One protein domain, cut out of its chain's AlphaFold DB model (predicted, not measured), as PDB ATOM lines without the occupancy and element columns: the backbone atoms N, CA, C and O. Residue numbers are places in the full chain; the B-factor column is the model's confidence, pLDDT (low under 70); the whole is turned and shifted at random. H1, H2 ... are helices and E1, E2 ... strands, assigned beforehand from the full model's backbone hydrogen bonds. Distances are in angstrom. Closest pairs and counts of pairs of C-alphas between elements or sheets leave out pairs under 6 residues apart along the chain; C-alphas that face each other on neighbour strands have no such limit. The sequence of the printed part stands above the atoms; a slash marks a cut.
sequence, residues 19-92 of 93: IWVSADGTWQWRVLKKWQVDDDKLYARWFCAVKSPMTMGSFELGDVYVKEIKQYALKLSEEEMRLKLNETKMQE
ATOM      1  N   ILE A  19     305.984 437.867 401.574       98.31
ATOM      2  CA  ILE A  19     305.361 437.010 400.565       98.31
ATOM      3  C   ILE A  19     304.140 436.366 401.199       98.31
ATOM      4  O   ILE A  19     304.213 435.830 402.302       98.31
ATOM      5  N   TRP A  20     303.029 436.433 400.484       98.44
ATOM      6  CA  TRP A  20     301.776 435.792 400.834       98.44
ATOM      7  C   TRP A  20     301.417 434.795 399.740       98.44
ATOM      8  O   TRP A  20     301.646 435.074 398.560       98.44
ATOM      9  N   VAL A  21     300.878 433.645 400.125       97.94
ATOM     10  CA  VAL A  21     300.481 432.576 399.199       97.94
ATOM     11  C   VAL A  21     299.077 432.090 399.520       97.94
ATOM     12  O   VAL A  21     298.707 432.010 400.692       97.94
ATOM     13  N   SER A  22     298.284 431.781 398.496       97.38
ATOM     14  CA  SER A  22     296.981 431.143 398.698       97.38
ATOM     15  C   SER A  22     297.144 429.734 399.271       97.38
ATOM     16  O   SER A  22     298.203 429.117 399.145       97.38
ATOM     17  N   ALA A  23     296.090 429.206 399.895       94.25
ATOM     18  CA  ALA A  23     296.126 427.882 400.526       94.25
ATOM     19  C   ALA A  23     296.466 426.739 399.546       94.25
ATOM     20  O   ALA A  23     297.078 425.752 399.939       94.25
ATOM     21  N   ASP A  24     296.093 426.883 398.274       93.69
ATOM     22  CA  ASP A  24     296.409 425.953 397.184       93.69
ATOM     23  C   ASP A  24     297.757 426.253 396.492       93.69
ATOM     24  O   ASP A  24     298.157 425.541 395.574       93.69
ATOM     25  N   GLY A  25     298.452 427.318 396.903       93.06
ATOM     26  CA  GLY A  25     299.736 427.753 396.352       93.06
ATOM     27  C   GLY A  25     299.681 428.329 394.933       93.06
ATOM     28  O   GLY A  25     300.736 428.626 394.370       93.06
ATOM     29  N   THR A  26     298.492 428.491 394.340       95.00
ATOM     30  CA  THR A  26     298.343 428.950 392.949       95.00
ATOM     31  C   THR A  26     298.511 430.460 392.794       95.00
ATOM     32  O   THR A  26     298.924 430.930 391.731       95.00
ATOM     33  N   TRP A  27     298.249 431.216 393.860       96.62
ATOM     34  CA  TRP A  27     298.465 432.652 393.920       96.62
ATOM     35  C   TRP A  27     299.610 433.011 394.854       96.62
ATOM     36  O   TRP A  27     299.779 432.443 395.936       96.62
ATOM     37  N   GLN A  28     300.366 434.025 394.451       97.12
ATOM     38  CA  GLN A  28     301.444 434.599 395.237       97.12
ATOM     39  C   GLN A  28     301.391 436.123 395.159       97.12
ATOM     40  O   GLN A  28     301.423 436.698 394.075       97.12
ATOM     41  N   TRP A  29     301.428 436.779 396.317       98.38
ATOM     42  CA  TRP A  29     301.583 438.224 396.439       98.38
ATOM     43  C   TRP A  29     302.921 438.530 397.097       98.38
ATOM     44  O   TRP A  29     303.164 438.171 398.249       98.38
ATOM     45  N   ARG A  30     303.801 439.232 396.387       98.19
ATOM     46  CA  ARG A  30     305.025 439.800 396.959       98.19
ATOM     47  C   ARG A  30     304.773 441.260 397.295       98.19
ATOM     48  O   ARG A  30     304.552 442.071 396.403       98.19
ATOM     49  N   VAL A  31     304.796 441.602 398.576       98.44
ATOM     50  CA  VAL A  31     304.522 442.960 399.060       98.44
ATOM     51  C   VAL A  31     305.760 443.827 398.868       98.44
ATOM     52  O   VAL A  31     306.779 443.625 399.529       98.44
ATOM     53  N   LEU A  32     305.670 444.812 397.976       98.56
ATOM     54  CA  LEU A  32     306.774 445.705 397.615       98.56
ATOM     55  C   LEU A  32     306.734 447.022 398.387       98.56
ATOM     56  O   LEU A  32     307.778 447.635 398.608       98.56
ATOM     57  N   LYS A  33     305.539 447.449 398.811       98.31
ATOM     58  CA  LYS A  33     305.309 448.656 399.613       98.31
ATOM     59  C   LYS A  33     303.943 448.603 400.298       98.31
ATOM     60  O   LYS A  33     302.985 448.088 399.734       98.31
ATOM     61  N   LYS A  34     303.838 449.192 401.491       97.94
ATOM     62  CA  LYS A  34     302.571 449.404 402.212       97.94
ATOM     63  C   LYS A  34     302.255 450.897 402.260       97.94
ATOM     64  O   LYS A  34     303.099 451.678 402.703       97.94
ATOM     65  N   TRP A  35     301.074 451.316 401.802       96.56
ATOM     66  CA  TRP A  35     300.720 452.742 401.726       96.56
ATOM     67  C   TRP A  35     300.418 453.344 403.098       96.56
ATOM     68  O   TRP A  35     300.834 454.465 403.404       96.56
ATOM     69  N   GLN A  36     299.728 452.590 403.947       94.56
ATOM     70  CA  GLN A  36     299.379 452.975 405.308       94.56
ATOM     71  C   GLN A  36     300.235 452.205 406.329       94.56
ATOM     72  O   GLN A  36     300.764 451.141 406.035       94.56
ATOM     73  N   VAL A  37     300.405 452.779 407.527       93.31
ATOM     74  CA  VAL A  37     301.017 452.083 408.683       93.31
ATOM     75  C   VAL A  37     300.059 451.046 409.266       93.31
ATOM     76  O   VAL A  37     300.489 450.029 409.792       93.31
ATOM     77  N   ASP A  38     298.771 451.366 409.205       94.19
ATOM     78  CA  ASP A  38     297.681 450.599 409.780       94.19
ATOM     79  C   ASP A  38     296.985 449.813 408.667       94.19
ATOM     80  O   ASP A  38     296.333 450.393 407.790       94.19
ATOM     81  N   ASP A  39     297.194 448.502 408.717       94.31
ATOM     82  CA  ASP A  39     296.725 447.511 407.755       94.31
ATOM     83  C   ASP A  39     295.251 447.111 407.986       94.31
ATOM     84  O   ASP A  39     294.712 446.339 407.192       94.31
ATOM     85  N   ASP A  40     294.595 447.617 409.040       93.25
ATOM     86  CA  ASP A  40     293.195 447.305 409.374       93.25
ATOM     87  C   ASP A  40     292.212 448.395 408.909       93.25
ATOM     88  O   ASP A  40     290.992 448.258 409.030       93.25
ATOM     89  N   LYS A  41     292.716 449.472 408.292       93.62
ATOM     90  CA  LYS A  41     291.865 450.471 407.632       93.62
ATOM     91  C   LYS A  41     291.104 449.853 406.460       93.62
ATOM     92  O   LYS A  41     291.677 449.127 405.653       93.62
ATOM     93  N   LEU A  42     289.841 450.256 406.293       91.25
ATOM     94  CA  LEU A  42     288.921 449.723 405.275       91.25
ATOM     95  C   LEU A  42     289.500 449.697 403.846       91.25
ATOM     96  O   LEU A  42     289.256 448.756 403.101       91.25
ATOM     97  N   TYR A  43     290.289 450.711 403.488       93.88
ATOM     98  CA  TYR A  43     290.935 450.845 402.177       93.88
ATOM     99  C   TYR A  43     292.465 450.825 402.280       93.88
ATOM    100  O   TYR A  43     293.161 451.495 401.508       93.88
ATOM    101  N   ALA A  44     293.004 450.110 403.273       97.12
ATOM    102  CA  ALA A  44     294.432 449.841 403.329       97.12
ATOM    103  C   ALA A  44     294.849 449.093 402.058       97.12
ATOM    104  O   ALA A  44     294.175 448.152 401.621       97.12
ATOM    105  N   ARG A  45     295.955 449.528 401.453       97.94
ATOM    106  CA  ARG A  45     296.473 448.959 400.206       97.94
ATOM    107  C   ARG A  45     297.958 448.674 400.324       97.94
ATOM    108  O   ARG A  45     298.707 449.437 400.947       97.94
ATOM    109  N   TRP A  46     298.382 447.621 399.645       98.56
ATOM    110  CA  TRP A  46     299.782 447.314 399.400       98.56
ATOM    111  C   TRP A  46     300.048 447.332 397.900       98.56
ATOM    112  O   TRP A  46     299.206 446.903 397.118       98.56
ATOM    113  N   PHE A  47     301.225 447.816 397.515       98.62
ATOM    114  CA  PHE A  47     301.735 447.633 396.164       98.62
ATOM    115  C   PHE A  47     302.436 446.278 396.107       98.62
ATOM    116  O   PHE A  47     303.350 446.012 396.900       98.62
ATOM    117  N   CYS A  48     301.981 445.419 395.206       98.56
ATOM    118  CA  CYS A  48     302.367 444.022 395.134       98.56
ATOM    119  C   CYS A  48     302.843 443.644 393.734       98.56
ATOM    120  O   CYS A  48     302.345 444.161 392.739       98.56
ATOM    121  N   ALA A  49     303.755 442.677 393.678       98.12
ATOM    122  CA  ALA A  49     303.919 441.826 392.510       98.12
ATOM    123  C   ALA A  49     303.063 440.574 392.719       98.12
ATOM    124  O   ALA A  49     303.292 439.822 393.672       98.12
ATOM    125  N   VAL A  50     302.073 440.364 391.858       97.38
ATOM    126  CA  VAL A  50     301.096 439.277 391.953       97.38
ATOM    127  C   VAL A  50     301.354 438.258 390.857       97.38
ATOM    128  O   VAL A  50     301.474 438.608 389.687       97.38
ATOM    129  N   LYS A  51     301.446 436.990 391.238       96.50
ATOM    130  CA  LYS A  51     301.509 435.854 390.321       96.50
ATOM    131  C   LYS A  51     300.277 434.996 390.548       96.50
ATOM    132  O   LYS A  51     299.916 434.730 391.694       96.50
ATOM    133  N   SER A  52     299.640 434.592 389.462       94.94
ATOM    134  CA  SER A  52     298.429 433.775 389.468       94.94
ATOM    135  C   SER A  52     298.491 432.752 388.330       94.94
ATOM    136  O   SER A  52     299.378 432.833 387.473       94.94
ATOM    137  N   PRO A  53     297.540 431.807 388.246       94.25
ATOM    138  CA  PRO A  53     297.443 430.918 387.089       94.25
ATOM    139  C   PRO A  53     297.298 431.672 385.759       94.25
ATOM    140  O   PRO A  53     297.751 431.194 384.722       94.25
ATOM    141  N   MET A  54     296.705 432.869 385.792       93.06
ATOM    142  CA  MET A  54     296.448 433.690 384.605       93.06
ATOM    143  C   MET A  54     297.701 434.418 384.113       93.06
ATOM    144  O   MET A  54     297.792 434.733 382.932       93.06
ATOM    145  N   THR A  55     298.690 434.643 384.984       91.44
ATOM    146  CA  THR A  55     299.937 435.325 384.606       91.44
ATOM    147  C   THR A  55     300.968 434.387 383.969       91.44
ATOM    148  O   THR A  55     302.081 434.813 383.663       91.44
ATOM    149  N   MET A  56     300.626 433.102 383.779       88.94
ATOM    150  CA  MET A  56     301.456 432.078 383.123       88.94
ATOM    151  C   MET A  56     302.907 432.030 383.634       88.94
ATOM    152  O   MET A  56     303.851 431.836 382.875       88.94
ATOM    153  N   GLY A  57     303.094 432.226 384.941       86.62
ATOM    154  CA  GLY A  57     304.413 432.191 385.574       86.62
ATOM    155  C   GLY A  57     305.036 433.560 385.854       86.62
ATOM    156  O   GLY A  57     305.916 433.627 386.715       86.62
ATOM    157  N   SER A  58     304.542 434.626 385.219       91.81
ATOM    158  CA  SER A  58     305.020 436.005 385.389       91.81
ATOM    159  C   SER A  58     304.390 436.700 386.599       91.81
ATOM    160  O   SER A  58     303.400 436.228 387.161       91.81
ATOM    161  N   PHE A  59     304.959 437.838 386.999       95.56
ATOM    162  CA  PHE A  59     304.371 438.727 388.000       95.56
ATOM    163  C   PHE A  59     303.778 439.975 387.344       95.56
ATOM    164  O   PHE A  59     304.429 440.609 386.518       95.56
ATOM    165  N   GLU A  60     302.588 440.368 387.782       96.69
ATOM    166  CA  GLU A  60     301.956 441.644 387.447       96.69
ATOM    167  C   GLU A  60     302.045 442.598 388.640       96.69
ATOM    168  O   GLU A  60     301.815 442.208 389.786       96.69
ATOM    169  N   LEU A  61     302.416 443.854 388.390       97.69
ATOM    170  CA  LEU A  61     302.555 444.864 389.437       97.69
ATOM    171  C   LEU A  61     301.248 445.636 389.609       97.69
ATOM    172  O   LEU A  61     300.704 446.157 388.636       97.69
ATOM    173  N   GLY A  62     300.774 445.773 390.845       97.38
ATOM    174  CA  GLY A  62     299.532 446.492 391.111       97.38
ATOM    175  C   GLY A  62     299.253 446.742 392.587       97.38
ATOM    176  O   GLY A  62     299.849 446.134 393.476       97.38
ATOM    177  N   ASP A  63     298.331 447.668 392.842       97.94
ATOM    178  CA  ASP A  63     297.782 447.894 394.176       97.94
ATOM    179  C   ASP A  63     296.713 446.850 394.497       97.94
ATOM    180  O   ASP A  63     295.773 446.659 393.727       97.94
ATOM    181  N   VAL A  64     296.810 446.243 395.676       97.75
ATOM    182  CA  VAL A  64     295.853 445.248 396.171       97.75
ATOM    183  C   VAL A  64     295.356 445.664 397.552       97.75
ATOM    184  O   VAL A  64     296.103 446.225 398.363       97.75
ATOM    185  N   TYR A  65     294.079 445.409 397.837       97.88
ATOM    186  CA  TYR A  65     293.520 445.651 399.162       97.88
ATOM    187  C   TYR A  65     294.076 444.659 400.181       97.88
ATOM    188  O   TYR A  65     294.056 443.447 399.973       97.88
ATOM    189  N   VAL A  66     294.502 445.169 401.336       97.75
ATOM    190  CA  VAL A  66     295.084 444.340 402.406       97.75
ATOM    191  C   VAL A  66     294.112 443.266 402.882       97.75
ATOM    192  O   VAL A  66     294.509 442.133 403.146       97.75
ATOM    193  N   LYS A  67     292.823 443.617 402.950       96.88
ATOM    194  CA  LYS A  67     291.755 442.698 403.340       96.88
ATOM    195  C   LYS A  67     291.663 441.486 402.410       96.88
ATOM    196  O   LYS A  67     291.440 440.389 402.901       96.88
ATOM    197  N   GLU A  68     291.858 441.670 401.105       95.38
ATOM    198  CA  GLU A  68     291.796 440.582 400.123       95.38
ATOM    199  C   GLU A  68     292.934 439.583 400.343       95.38
ATOM    200  O   GLU A  68     292.689 438.387 400.487       95.38
ATOM    201  N   ILE A  69     294.165 440.081 400.485       96.94
ATOM    202  CA  ILE A  69     295.335 439.228 400.726       96.94
ATOM    203  C   ILE A  69     295.173 438.471 402.050       96.94
ATOM    204  O   ILE A  69     295.315 437.255 402.078       96.94
ATOM    205  N   LYS A  70     294.810 439.164 403.139       96.31
ATOM    206  CA  LYS A  70     294.595 438.531 404.455       96.31
ATOM    207  C   LYS A  70     293.443 437.513 404.456       96.31
ATOM    208  O   LYS A  70     293.425 436.642 405.319       96.31
ATOM    209  N   GLN A  71     292.475 437.641 403.547       96.50
ATOM    210  CA  GLN A  71     291.330 436.732 403.443       96.50
ATOM    211  C   GLN A  71     291.669 435.446 402.679       96.50
ATOM    212  O   GLN A  71     291.169 434.384 403.045       96.50
ATOM    213  N   TYR A  72     292.488 435.532 401.627       96.25
ATOM    214  CA  TYR A  72     292.737 434.407 400.715       96.25
ATOM    215  C   TYR A  72     294.138 433.805 400.808       96.25
ATOM    216  O   TYR A  72     294.388 432.764 400.200       96.25
ATOM    217  N   ALA A  73     295.050 434.432 401.551       97.75
ATOM    218  CA  ALA A  73     296.444 434.033 401.601       97.75
ATOM    219  C   ALA A  73     297.002 433.980 403.025       97.75
ATOM    220  O   ALA A  73     296.558 434.678 403.938       97.75
ATOM    221  N   LEU A  74     298.042 433.167 403.184       97.75
ATOM    222  CA  LEU A  74     298.851 433.074 404.389       97.75
ATOM    223  C   LEU A  74     300.201 433.740 404.149       97.75
ATOM    224  O   LEU A  74     300.812 433.591 403.086       97.75
ATOM    225  N   LYS A  75     300.667 434.488 405.150       98.12
ATOM    226  CA  LYS A  75     301.996 435.094 405.133       98.12
ATOM    227  C   LYS A  75     303.042 434.016 405.375       98.12
ATOM    228  O   LYS A  75     302.979 433.325 406.388       98.12
ATOM    229  N   LEU A  76     304.025 433.946 404.488       97.75
ATOM    230  CA  LEU A  76     305.186 433.089 404.670       97.75
ATOM    231  C   LEU A  76     306.087 433.627 405.788       97.75
ATOM    232  O   LEU A  76     306.285 434.841 405.931       97.75
ATOM    233  N   SER A  77     306.665 432.709 406.552       97.75
ATOM    234  CA  SER A  77     307.790 432.982 407.442       97.75
ATOM    235  C   SER A  77     309.028 433.418 406.647       97.75
ATOM    236  O   SER A  77     309.114 433.255 405.430       97.75
ATOM    237  N   GLU A  78     310.021 433.985 407.333       95.25
ATOM    238  CA  GLU A  78     311.254 434.455 406.690       95.25
ATOM    239  C   GLU A  78     312.028 433.322 405.989       95.25
ATOM    240  O   GLU A  78     312.579 433.519 404.903       95.25
ATOM    241  N   GLU A  79     312.020 432.118 406.566       96.62
ATOM    242  CA  GLU A  79     312.651 430.937 405.976       96.62
ATOM    243  C   GLU A  79     311.922 430.478 404.708       96.62
ATOM    244  O   GLU A  79     312.548 430.305 403.659       96.62
ATOM    245  N   GLU A  80     310.592 430.383 404.758       96.25
ATOM    246  CA  GLU A  80     309.765 430.048 403.596       96.25
ATOM    247  C   GLU A  80     309.907 431.096 402.484       96.25
ATOM    248  O   GLU A  80     310.018 430.745 401.308       96.25
ATOM    249  N   MET A  81     309.978 432.385 402.839       96.12
ATOM    250  CA  MET A  81     310.259 433.458 401.884       96.12
ATOM    251  C   MET A  81     311.598 433.242 401.176       96.12
ATOM    252  O   MET A  81     311.674 433.366 399.951       96.12
ATOM    253  N   ARG A  82     312.654 432.908 401.926       94.69
ATOM    254  CA  ARG A  82     313.989 432.661 401.371       94.69
ATOM    255  C   ARG A  82     313.987 431.474 400.409       94.69
ATOM    256  O   ARG A  82     314.543 431.591 399.317       94.69
ATOM    257  N   LEU A  83     313.352 430.366 400.790       94.88
ATOM    258  CA  LEU A  83     313.212 429.188 399.930       94.88
ATOM    259  C   LEU A  83     312.458 429.542 398.640       94.88
ATOM    260  O   LEU A  83     312.959 429.278 397.547       94.88
ATOM    261  N   LYS A  84     311.338 430.267 398.750       92.81
ATOM    262  CA  LYS A  84     310.527 430.688 397.596       92.81
ATOM    263  C   LYS A  84     311.289 431.570 396.606       92.81
ATOM    264  O   LYS A  84     311.133 431.445 395.389       92.81
ATOM    265  N   LEU A  85     312.107 432.489 397.116       92.94
ATOM    266  CA  LEU A  85     312.930 433.366 396.281       92.94
ATOM    267  C   LEU A  85     314.038 432.589 395.561       92.94
ATOM    268  O   LEU A  85     314.325 432.889 394.404       92.94
ATOM    269  N   ASN A  86     314.629 431.583 396.210       92.25
ATOM    270  CA  ASN A  86     315.636 430.725 395.587       92.25
ATOM    271  C   ASN A  86     315.032 429.840 394.491       92.25
ATOM    272  O   ASN A  86     315.598 429.773 393.406       92.25
ATOM    273  N   GLU A  87     313.865 429.233 394.736       88.56
ATOM    274  CA  GLU A  87     313.126 428.464 393.721       88.56
ATOM    275  C   GLU A  87     312.882 429.289 392.456       88.56
ATOM    276  O   GLU A  87     313.141 428.822 391.351       88.56
ATOM    277  N   THR A  88     312.444 430.541 392.626       83.12
ATOM    278  CA  THR A  88     312.165 431.439 391.494       83.12
ATOM    279  C   THR A  88     313.420 431.681 390.659       83.12
ATOM    280  O   THR A  88     313.361 431.605 389.441       83.12
ATOM    281  N   LYS A  89     314.568 431.911 391.308       82.06
ATOM    282  CA  LYS A  89     315.841 432.154 390.614       82.06
ATOM    283  C   LYS A  89     316.346 430.938 389.841       82.06
ATOM    284  O   LYS A  89     316.998 431.119 388.825       82.06
ATOM    285  N   MET A  90     316.080 429.718 390.314       74.69
ATOM    286  CA  MET A  90     316.490 428.500 389.601       74.69
ATOM    287  C   MET A  90     315.641 428.230 388.353       74.69
ATOM    288  O   MET A  90     316.114 427.557 387.450       74.69
ATOM    289  N   GLN A  91     314.400 428.724 388.305       65.25
ATOM    290  CA  GLN A  91     313.505 428.554 387.152       65.25
ATOM    291  C   GLN A  91     313.803 429.527 385.999       65.25
ATOM    292  O   GLN A  91     313.251 429.365 384.915       65.25
ATOM    293  N   GLU A  92     314.649 430.533 386.230       60.84
ATOM    294  CA  GLU A  92     315.050 431.540 385.237       60.84
ATOM    295  C   GLU A  92     316.402 431.214 384.560       60.84
ATOM    296  O   GLU A  92     316.894 432.031 383.780       60.84
TER     297      GLU A  92
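AT A GLANCE: This is residues 19 to 92 of the 93 residues of an uncharacterized protein of Candidatus Pacearchaeota archaeon (UniProt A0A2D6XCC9). One strongly twisted, antiparallel sheet of five strands curls like part of an open barrel, and the short helix H1 spans the gap between its two edge strands, E4 and E5. The longer helix H2 follows E5 and lies off to one side, only grazing the sheet with its residues 78 to 85. The 74 printed residues hold five named strands and two named helices, in the order E1 E2 E3 E4 H1 E5 H2; across the sheet the strands run E4 E3 E2 E1 E5. The class is mixed, helices and strands. The whole is compact, with a radius of gyration of the C-alphas of 12.4 A, and spans 37 by 27 by 21 A.

HOW THE PARTS SIT: E1, residues 19 to 22, and E2, residues 28 to 34, form a hairpin; N 20 and O 29 are within hydrogen-bond range at 2.8 A. E2 and E3, residues 45 to 51, form the next hairpin, with N 30 and O 49 at 2.8 A. E3 and E4, residues 60 to 65, form the third, with N 48 and O 62 at 2.8 A. E1 to E4 are a meander, each strand the antiparallel neighbour of the one before. H1, residues 66 to 72, is on the sheet; its closest C-alphas to E3 are those of Val 66 and Arg 45, 5.3 A apart, and to E1 those of Tyr 72 and Ser 22, 5.7 A apart. E5, residues 73 to 75, is the antiparallel neighbour of E1, with N 74 and O 21 at 2.8 A. E4 and E5 are apart. H2, residues 78 to 90, only grazes the sheet; its closest C-alpha to E1 is that of Met 81, 6.2 A from that of Ile 19. H1 and H2 are apart. In H1 and H2 every O i to N i+4 pair is within hydrogen-bond range.

IN THESE COORDINATES: E1 begins at C-alpha 19, (305.361, 437.010, 400.565), and is 10.4 A long. E2 measures 16.4 A, E3 17.2 A and E4 15.0 A. H1 begins at C-alpha 66, (295.084, 444.340, 402.406), and measures 10.3 A. E5 measures 6.7 A. H2 measures 18.8 A and ends at C-alpha 90, (316.490, 428.500, 389.601).

THE WHOLE: The two C-alphas farthest apart are those of Leu 42 and Met 90, at 38.2 A. The printed part has no cut. The links E2 to E3 and E3 to E4 are short, with 10 and 8 residues; the others are tight. The mean pLDDT of the printed part is 94.2; residues 91 to 92 are under 70.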